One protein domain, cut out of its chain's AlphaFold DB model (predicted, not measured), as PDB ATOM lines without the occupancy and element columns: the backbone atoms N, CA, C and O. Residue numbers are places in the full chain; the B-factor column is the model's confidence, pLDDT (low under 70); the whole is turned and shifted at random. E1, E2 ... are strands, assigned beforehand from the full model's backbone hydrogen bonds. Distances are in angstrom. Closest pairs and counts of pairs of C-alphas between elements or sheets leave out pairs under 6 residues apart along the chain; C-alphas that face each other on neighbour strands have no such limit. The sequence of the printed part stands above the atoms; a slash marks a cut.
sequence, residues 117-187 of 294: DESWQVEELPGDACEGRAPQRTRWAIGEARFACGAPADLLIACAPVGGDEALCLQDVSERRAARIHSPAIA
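What this domain is: This is residues 117 to 187 of the 294 residues of an uncharacterized protein of Brachybacterium aquaticum (UniProt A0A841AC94). With little regular structure, this domain is one strongly twisted four-stranded sheet with a long looping stretch, residues 129 to 157, gathered at one side. The 71 printed residues hold E1 to E4 in chain order, all strand but only 27 residues; the mixed sheet runs E1, E4, E3, E2. It is compact, with a radius of gyration of the C-alphas of 11.0 A and spans of 29 by 26 by 24 A.

How they stand to each other: Inner strands E4, residues 177 to 182, and E3, residues 166 to 172, form an antiparallel hairpin, with N 169 and O 179 2.8 A apart. E3 and edge strand E2, residues 158 to 163, form another, with N 160 and O 168 2.9 A apart; E2, E3, E4 are a meander, each strand the antiparallel neighbour of the one before. Edge strand E1, residues 121 to 128, is parallel to E4, with N 123 and O 178 2.9 A apart.

Where its parts are: E1 spans 20.3 A from C-alpha 121 at (34.221, -67.561, 88.046), E3 19.0 A, E4 16.9 A to C-alpha 182 at (33.915, -65.563, 105.136), E2 16.1 A.

The domain as a whole: The printed part has no cut; E1 to E2 is a long link. No printed residue is under pLDDT 70.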
ATOM      1  N   ASP A 117      33.156 -75.585  90.196       94.31
ATOM      2  CA  ASP A 117      34.405 -76.283  89.886       94.31
ATOM      3  C   ASP A 117      35.450 -75.303  89.311       94.31
ATOM      4  O   ASP A 117      35.280 -74.084  89.353       94.31
ATOM      5  N   GLU A 118      36.552 -75.821  88.767       94.56
ATOM      6  CA  GLU A 118      37.632 -75.013  88.182       94.56
ATOM      7  C   GLU A 118      37.227 -74.176  86.953       94.56
ATOM      8  O   GLU A 118      37.954 -73.262  86.567       94.56
ATOM      9  N   SER A 119      36.074 -74.459  86.338       96.25
ATOM     10  CA  SER A 119      35.535 -73.700  85.203       96.25
ATOM     11  C   SER A 119      34.691 -72.488  85.614       96.25
ATOM     12  O   SER A 119      34.277 -71.719  84.744       96.25
ATOM     13  N   TRP A 120      34.419 -72.318  86.911       97.62
ATOM     14  CA  TRP A 120      33.577 -71.242  87.435       97.62
ATOM     15  C   TRP A 120      34.371 -69.976  87.728       97.62
ATOM     16  O   TRP A 120      35.529 -70.005  88.146       97.62
ATOM     17  N   GLN A 121      33.704 -68.836  87.570       97.94
ATOM     18  CA  GLN A 121      34.221 -67.561  88.046       97.94
ATOM     19  C   GLN A 121      33.886 -67.431  89.530       97.94
ATOM     20  O   GLN A 121      32.720 -67.279  89.891       97.94
ATOM     21  N   VAL A 122      34.907 -67.515  90.385       97.56
ATOM     22  CA  VAL A 122      34.754 -67.396  91.840       97.56
ATOM     23  C   VAL A 122      35.300 -66.049  92.306       97.56
ATOM     24  O   VAL A 122      36.497 -65.792  92.186       97.56
ATOM     25  N   GLU A 123      34.424 -65.198  92.837       96.44
ATOM     26  CA  GLU A 123      34.791 -63.920  93.458       96.44
ATOM     27  C   GLU A 123      34.907 -64.069  94.979       96.44
ATOM     28  O   GLU A 123      34.097 -64.745  95.605       96.44
ATOM     29  N   GLU A 124      35.903 -63.426  95.587       95.94
ATOM     30  CA  GLU A 124      36.008 -63.323  97.045       95.94
ATOM     31  C   GLU A 124      35.189 -62.130  97.541       95.94
ATOM     32  O   GLU A 124      35.512 -60.984  97.211       95.94
ATOM     33  N   LEU A 125      34.161 -62.373  98.356       93.88
ATOM     34  CA  LEU A 125      33.391 -61.285  98.950       93.88
ATOM     35  C   LEU A 125      34.067 -60.784 100.233       93.88
ATOM     36  O   LEU A 125      34.357 -61.569 101.137       93.88
ATOM     37  N   PRO A 126      34.314 -59.469 100.357       91.25
ATOM     38  CA  PRO A 126      35.010 -58.931 101.512       91.25
ATOM     39  C   PRO A 126      34.118 -58.903 102.762       91.25
ATOM     40  O   PRO A 126      32.938 -58.567 102.696       91.25
ATOM     41  N   GLY A 127      34.732 -59.104 103.929       91.88
ATOM     42  CA  GLY A 127      34.076 -58.933 105.229       91.88
ATOM     43  C   GLY A 127      33.256 -60.146 105.673       91.88
ATOM     44  O   GLY A 127      33.507 -61.262 105.238       91.88
ATOM     45  N   ASP A 128      32.312 -59.915 106.592       93.31
ATOM     46  CA  ASP A 128      31.368 -60.939 107.054       93.31
ATOM     47  C   ASP A 128      30.129 -60.937 106.154       93.31
ATOM     48  O   ASP A 128      29.215 -60.131 106.347       93.31
ATOM     49  N   ALA A 129      30.096 -61.845 105.178       91.75
ATOM     50  CA  ALA A 129      29.034 -61.893 104.171       91.75
ATOM     51  C   ALA A 129      27.666 -62.305 104.741       91.75
ATOM     52  O   ALA A 129      26.630 -62.005 104.151       91.75
ATOM     53  N   CYS A 130      27.635 -62.977 105.897       93.50
ATOM     54  CA  CYS A 130      26.380 -63.289 106.574       93.50
ATOM     55  C   CYS A 130      25.942 -62.169 107.539       93.50
ATOM     56  O   CYS A 130      24.872 -62.275 108.141       93.50
ATOM     57  N   GLU A 131      26.727 -61.093 107.674       91.75
ATOM     58  CA  GLU A 131      26.441 -59.918 108.508       91.75
ATOM     59  C   GLU A 131      26.099 -60.283 109.969       91.75
ATOM     60  O   GLU A 131      25.155 -59.754 110.564       91.75
ATOM     61  N   GLY A 132      26.816 -61.249 110.548       87.69
ATOM     62  CA  GLY A 132      26.571 -61.761 111.898       87.69
ATOM     63  C   GLY A 132      25.271 -62.557 112.070       87.69
ATOM     64  O   GLY A 132      24.937 -62.941 113.194       87.69
ATOM     65  N   ARG A 133      24.516 -62.817 110.993       90.12
ATOM     66  CA  ARG A 133      23.309 -63.650 111.030       90.12
ATOM     67  C   ARG A 133      23.673 -65.125 110.922       90.12
ATOM     68  O   ARG A 133      24.525 -65.515 110.131       90.12
ATOM     69  N   ALA A 134      22.967 -65.951 111.690       91.81
ATOM     70  CA  ALA A 134      23.098 -67.398 111.593       91.81
ATOM     71  C   ALA A 134      22.664 -67.888 110.195       91.81
ATOM     72  O   ALA A 134      21.581 -67.488 109.737       91.81
ATOM     73  N   PRO A 135      23.448 -68.772 109.546       94.94
ATOM     74  CA  PRO A 135      23.048 -69.426 108.308       94.94
ATOM     75  C   PRO A 135      21.680 -70.095 108.439       94.94
ATOM     76  O   PRO A 135      21.336 -70.647 109.486       94.94
ATOM     77  N   GLN A 136      20.885 -70.032 107.377       94.00
ATOM     78  CA  GLN A 136      19.569 -70.663 107.306       94.00
ATOM     79  C   GLN A 136      19.631 -71.839 106.343       94.00
ATOM     80  O   GLN A 136      20.250 -71.719 105.289       94.00
ATOM     81  N   ARG A 137      18.946 -72.948 106.638       94.50
ATOM     82  CA  ARG A 137      18.814 -74.035 105.656       94.50
ATOM     83  C   ARG A 137      18.241 -73.495 104.352       94.50
ATOM     84  O   ARG A 137      17.244 -72.770 104.356       94.50
ATOM     85  N   THR A 138      18.867 -73.855 103.239       94.00
ATOM     86  CA  THR A 138      18.407 -73.433 101.917       94.00
ATOM     87  C   THR A 138      17.502 -74.477 101.291       94.00
ATOM     88  O   THR A 138      17.833 -75.656 101.267       94.00
ATOM     89  N   ARG A 139      16.384 -74.030 100.716       92.38
ATOM     90  CA  ARG A 139      15.493 -74.863  99.895       92.38
ATOM     91  C   ARG A 139      16.028 -75.115  98.488       92.38
ATOM     92  O   ARG A 139      15.368 -75.807  97.738       92.38
ATOM     93  N   TRP A 140      17.159 -74.537  98.102       94.50
ATOM     94  CA  TRP A 140      17.654 -74.572  96.721       94.50
ATOM     95  C   TRP A 140      18.675 -75.679  96.445       94.50
ATOM     96  O   TRP A 140      19.057 -75.903  95.296       94.50
ATOM     97  N   ALA A 141      19.137 -76.346  97.502       95.31
ATOM     98  CA  ALA A 141      20.234 -77.293  97.434       95.31
ATOM     99  C   ALA A 141      19.842 -78.675  97.943       95.31
ATOM    100  O   ALA A 141      18.995 -78.814  98.828       95.31
ATOM    101  N   ILE A 142      20.504 -79.678  97.379       94.62
ATOM    102  CA  ILE A 142      20.480 -81.063  97.838       94.62
ATOM    103  C   ILE A 142      21.736 -81.293  98.689       94.62
ATOM    104  O   ILE A 142      22.769 -80.656  98.475       94.62
ATOM    105  N   GLY A 143      21.632 -82.186  99.669       92.75
ATOM    106  CA  GLY A 143      22.740 -82.561 100.542       92.75
ATOM    107  C   GLY A 143      22.737 -81.837 101.885       92.75
ATOM    108  O   GLY A 143      21.993 -80.880 102.124       92.75
ATOM    109  N   GLU A 144      23.558 -82.348 102.794       94.31
ATOM    110  CA  GLU A 144      23.716 -81.818 104.145       94.31
ATOM    111  C   GLU A 144      24.545 -80.529 104.166       94.31
ATOM    112  O   GLU A 144      25.253 -80.186 103.219       94.31
ATOM    113  N   ALA A 145      24.446 -79.788 105.270       95.06
ATOM    114  CA  ALA A 145      25.199 -78.563 105.521       95.06
ATOM    115  C   ALA A 145      25.068 -77.492 104.418       95.06
ATOM    116  O   ALA A 145      25.901 -76.592 104.320       95.06
ATOM    117  N   ARG A 146      23.983 -77.519 103.635       96.56
ATOM    118  CA  ARG A 146      23.654 -76.463 102.674       96.56
ATOM    119  C   ARG A 146      22.897 -75.326 103.352       96.56
ATOM    120  O   ARG A 146      22.028 -75.549 104.205       96.56
ATOM    121  N   PHE A 147      23.200 -74.091 102.970       96.75
ATOM    122  CA  PHE A 147      22.584 -72.921 103.592       96.75
ATOM    123  C   PHE A 147      22.421 -71.727 102.656       96.75
ATOM    124  O   PHE A 147      22.947 -71.699 101.550       96.75
ATOM    125  N   ALA A 148      21.668 -70.743 103.131       95.25
ATOM    126  CA  ALA A 148      21.606 -69.388 102.618       95.25
ATOM    127  C   ALA A 148      21.998 -68.416 103.739       95.25
ATOM    128  O   ALA A 148      21.731 -68.674 104.920       95.25
ATOM    129  N   CYS A 149      22.618 -67.294 103.389       93.19
ATOM    130  CA  CYS A 149      22.865 -66.203 104.329       93.19
ATOM    131  C   CYS A 149      22.932 -64.848 103.602       93.19
ATOM    132  O   CYS A 149      22.560 -64.755 102.438       93.19
ATOM    133  N   GLY A 150      23.347 -63.789 104.299       88.81
ATOM    134  CA  GLY A 150      23.507 -62.465 103.690       88.81
ATOM    135  C   GLY A 150      22.186 -61.768 103.390       88.81
ATOM    136  O   GLY A 150      21.127 -62.145 103.913       88.81
ATOM    137  N   ALA A 151      22.246 -60.648 102.677       86.62
ATOM    138  CA  ALA A 151      21.058 -59.954 102.212       86.62
ATOM    139  C   ALA A 151      20.541 -60.623 100.924       86.62
ATOM    140  O   ALA A 151      21.325 -61.166 100.149       86.62
ATOM    141  N   PRO A 152      19.231 -60.538 100.620       83.31
ATOM    142  CA  PRO A 152      18.685 -61.058  99.365       83.31
ATOM    143  C   PRO A 152      19.420 -60.592  98.100       83.31
ATOM    144  O   PRO A 152      19.497 -61.337  97.131       83.31
ATOM    145  N   ALA A 153      19.958 -59.368  98.113       81.50
ATOM    146  CA  ALA A 153      20.679 -58.783  96.984       81.50
ATOM    147  C   ALA A 153      22.058 -59.420  96.736       81.50
ATOM    148  O   ALA A 153      22.572 -59.308  95.629       81.50
ATOM    149  N   ASP A 154      22.631 -60.104  97.729       82.75
ATOM    150  CA  ASP A 154      23.946 -60.749  97.612       82.75
ATOM    151  C   ASP A 154      23.861 -62.115  96.910       82.75
ATOM    152  O   ASP A 154      24.884 -62.711  96.571       82.75
ATOM    153  N   LEU A 155      22.631 -62.616  96.705       85.44
ATOM    154  CA  LEU A 155      22.315 -63.895  96.062       85.44
ATOM    155  C   LEU A 155      23.037 -65.103  96.683       85.44
ATOM    156  O   LEU A 155      23.231 -66.122  96.032       85.44
ATOM    157  N   LEU A 156      23.369 -65.040  97.974       92.62
ATOM    158  CA  LEU A 156      23.963 -66.149  98.730       92.62
ATOM    159  C   LEU A 156      22.881 -67.159  99.151       92.62
ATOM    160  O   LEU A 156      22.668 -67.432 100.334       92.62
ATOM    161  N   ILE A 157      22.136 -67.664  98.166       93.00
ATOM    162  CA  ILE A 157      20.941 -68.488  98.366       93.00
ATOM    163  C   ILE A 157      21.242 -69.989  98.397       93.00
ATOM    164  O   ILE A 157      20.398 -70.749  98.865       93.00
ATOM    165  N   ALA A 158      22.420 -70.428  97.952       96.38
ATOM    166  CA  ALA A 158      22.884 -71.806  98.098       96.38
ATOM    167  C   ALA A 158      24.400 -71.847  98.324       96.38
ATOM    168  O   ALA A 158      25.185 -71.603  97.412       96.38
ATOM    169  N   CYS A 159      24.795 -72.165  99.551       97.44
ATOM    170  CA  CYS A 159      26.170 -72.177 100.031       97.44
ATOM    171  C   CYS A 159      26.501 -73.501 100.713       97.44
ATOM    172  O   CYS A 159      25.606 -74.166 101.243       97.44
ATOM    173  N   ALA A 160      27.786 -73.852 100.752       97.12
ATOM    174  CA  ALA A 160      28.282 -74.929 101.600       97.12
ATOM    175  C   ALA A 160      29.629 -74.584 102.242       97.12
ATOM    176  O   ALA A 160      30.453 -73.921 101.599       97.12
ATOM    177  N   PRO A 161      29.873 -75.040 103.485       96.38
ATOM    178  CA  PRO A 161      31.146 -74.841 104.156       96.38
ATOM    179  C   PRO A 161      32.284 -75.504 103.381       96.38
ATOM    180  O   PRO A 161      32.159 -76.644 102.936       96.38
ATOM    181  N   VAL A 162      33.416 -74.812 103.272       95.00
ATOM    182  CA  VAL A 162      34.664 -75.376 102.721       95.00
ATOM    183  C   VAL A 162      35.755 -75.533 103.786       95.00
ATOM    184  O   VAL A 162      36.788 -76.149 103.531       95.00
ATOM    185  N   GLY A 163      35.500 -75.042 105.003       92.06
ATOM    186  CA  GLY A 163      36.338 -75.231 106.184       92.06
ATOM    187  C   GLY A 163      36.384 -73.980 107.059       92.06
ATOM    188  O   GLY A 163      36.336 -72.865 106.557       92.06
ATOM    189  N   GLY A 164      36.490 -74.156 108.380       92.94
ATOM    190  CA  GLY A 164      36.548 -73.024 109.309       92.94
ATOM    191  C   GLY A 164      35.301 -72.143 109.217       92.94
ATOM    192  O   GLY A 164      34.192 -72.631 109.413       92.94
ATOM    193  N   ASP A 165      35.504 -70.860 108.938       95.56
ATOM    194  CA  ASP A 165      34.476 -69.841 108.726       95.56
ATOM    195  C   ASP A 165      34.253 -69.511 107.235       95.56
ATOM    196  O   ASP A 165      33.609 -68.513 106.913       95.56
ATOM    197  N   GLU A 166      34.764 -70.348 106.325       97.38
ATOM    198  CA  GLU A 166      34.638 -70.179 104.877       97.38
ATOM    199  C   GLU A 166      33.502 -71.004 104.276       97.38
ATOM    200  O   GLU A 166      33.275 -72.169 104.633       97.38
ATOM    201  N   ALA A 167      32.864 -70.439 103.254       97.62
ATOM    202  CA  ALA A 167      31.943 -71.159 102.390       97.62
ATOM    203  C   ALA A 167      32.068 -70.751 100.925       97.62
ATOM    204  O   ALA A 167      32.575 -69.683 100.584       97.62
ATOM    205  N   LEU A 168      31.557 -71.627 100.065       97.56
ATOM    206  CA  LEU A 168      31.382 -71.378  98.644       97.56
ATOM    207  C   LEU A 168      29.886 -71.312  98.339       97.56
ATOM    208  O   LEU A 168      29.143 -72.223  98.709       97.56
ATOM    209  N   CYS A 169      29.460 -70.239  97.684       97.06
ATOM    210  CA  CYS A 169      28.071 -69.931  97.378       97.06
ATOM    211  C   CYS A 169      27.855 -69.807  95.873       97.06
ATOM    212  O   CYS A 169      28.616 -69.129  95.186       97.06
ATOM    213  N   LEU A 170      26.786 -70.409  95.365       95.62
ATOM    214  CA  LEU A 170      26.299 -70.175  94.009       95.62
ATOM    215  C   LEU A 170      25.635 -68.797  93.945       95.62
ATOM    216  O   LEU A 170      24.771 -68.511  94.772       95.62
ATOM    217  N   GLN A 171      26.031 -67.972  92.974       91.56
ATOM    218  CA  GLN A 171      25.410 -66.666  92.721       91.56
ATOM    219  C   GLN A 171      24.598 -66.666  91.429       91.56
ATOM    220  O   GLN A 171      23.471 -66.184  91.423       91.56
ATOM    221  N   ASP A 172      25.165 -67.221  90.356       91.50
ATOM    222  CA  ASP A 172      24.520 -67.299  89.047       91.50
ATOM    223  C   ASP A 172      24.890 -68.624  88.375       91.50
ATOM    224  O   ASP A 172      26.065 -68.916  88.127       91.50
ATOM    225  N   VAL A 173      23.880 -69.458  88.121       92.62
ATOM    226  CA  VAL A 173      24.084 -70.789  87.546       92.62
ATOM    227  C   VAL A 173      24.284 -70.719  86.034       92.62
ATOM    228  O   VAL A 173      25.131 -71.453  85.515       92.62
ATOM    229  N   SER A 174      23.556 -69.855  85.322       91.62
ATOM    230  CA  SER A 174      23.693 -69.734  83.868       91.62
ATOM    231  C   SER A 174      25.026 -69.105  83.463       91.62
ATOM    232  O   SER A 174      25.645 -69.564  82.499       91.62
ATOM    233  N   GLU A 175      25.528 -68.140  84.238       93.75
ATOM    234  CA  GLU A 175      26.825 -67.490  84.013       93.75
ATOM    235  C   GLU A 175      28.014 -68.226  84.657       93.75
ATOM    236  O   GLU A 175      29.166 -67.830  84.456       93.75
ATOM    237  N   ARG A 176      27.765 -69.305  85.415       95.69
ATOM    238  CA  ARG A 176      28.778 -70.046  86.196       95.69
ATOM    239  C   ARG A 176      29.574 -69.146  87.143       95.69
ATOM    240  O   ARG A 176      30.811 -69.174  87.172       95.69
ATOM    241  N   ARG A 177      28.860 -68.339  87.927       96.31
ATOM    242  CA  ARG A 177      29.443 -67.436  88.923       96.31
ATOM    243  C   ARG A 177      29.151 -67.900  90.340       96.31
ATOM    244  O   ARG A 177      28.028 -68.270  90.692       96.31
ATOM    245  N   ALA A 178      30.181 -67.835  91.168       97.19
ATOM    246  CA  ALA A 178      30.123 -68.180  92.574       97.19
ATOM    247  C   ALA A 178      30.874 -67.150  93.418       97.19
ATOM    248  O   ALA A 178      31.748 -66.433  92.933       97.19
ATOM    249  N   ALA A 179      30.550 -67.126  94.702       96.94
ATOM    250  CA  ALA A 179      31.231 -66.328  95.703       96.94
ATOM    251  C   ALA A 179      31.912 -67.238  96.723       96.94
ATOM    252  O   ALA A 179      31.281 -68.147  97.268       96.94
ATOM    253  N   ARG A 180      33.181 -66.968  97.018       97.25
ATOM    254  CA  ARG A 180      33.789 -67.378  98.281       97.25
ATOM    255  C   ARG A 180      33.451 -66.320  99.322       97.25
ATOM    256  O   ARG A 180      33.503 -65.123  99.039       97.25
ATOM    257  N   ILE A 181      33.020 -66.782 100.489       97.00
ATOM    258  CA  ILE A 181      32.626 -65.918 101.592       97.00
ATOM    259  C   ILE A 181      33.313 -66.341 102.880       97.00
ATOM    260  O   ILE A 181      33.553 -67.529 103.110       97.00
ATOM    261  N   HIS A 182      33.509 -65.361 103.755       96.00
ATOM    262  CA  HIS A 182      33.915 -65.563 105.136       96.00
ATOM    263  C   HIS A 182      32.798 -65.103 106.078       96.00
ATOM    264  O   HIS A 182      32.208 -64.036 105.894       96.00
ATOM    265  N   SER A 183      32.500 -65.900 107.102       95.75
ATOM    266  CA  SER A 183      31.647 -65.489 108.215       95.75
ATOM    267  C   SER A 183      31.858 -66.390 109.431       95.75
ATOM    268  O   SER A 183      31.621 -67.599 109.340       95.75
ATOM    269  N   PRO A 184      32.175 -65.834 110.617       95.62
ATOM    270  CA  PRO A 184      32.266 -66.618 111.847       95.62
ATOM    271  C   PRO A 184      31.001 -67.435 112.160       95.62
ATOM    272  O   PRO A 184      31.080 -68.440 112.862       95.62
ATOM    273  N   ALA A 185      29.839 -67.025 111.640       93.81
ATOM    274  CA  ALA A 185      28.568 -67.718 111.831       93.81
ATOM    275  C   ALA A 185      28.462 -69.050 111.058       93.81
ATOM    276  O   ALA A 185      27.592 -69.860 111.372       93.81
ATOM    277  N   ILE A 186      29.332 -69.288 110.068       95.50
ATOM    278  CA  ILE A 186      29.401 -70.539 109.290       95.50
ATOM    279  C   ILE A 186      30.115 -71.641 110.082       95.50
ATOM    280  O   ILE A 186      29.856 -72.828 109.872       95.50
ATOM    281  N   ALA A 187      30.999 -71.266 111.010       94.38
ATOM    282  CA  ALA A 187      31.840 -72.211 111.726       94.38
ATOM    283  C   ALA A 187      31.012 -73.269 112.473       94.38
ATOM    284  O   ALA A 187      30.259 -72.969 113.399       94.38
TER     285      ALA A 187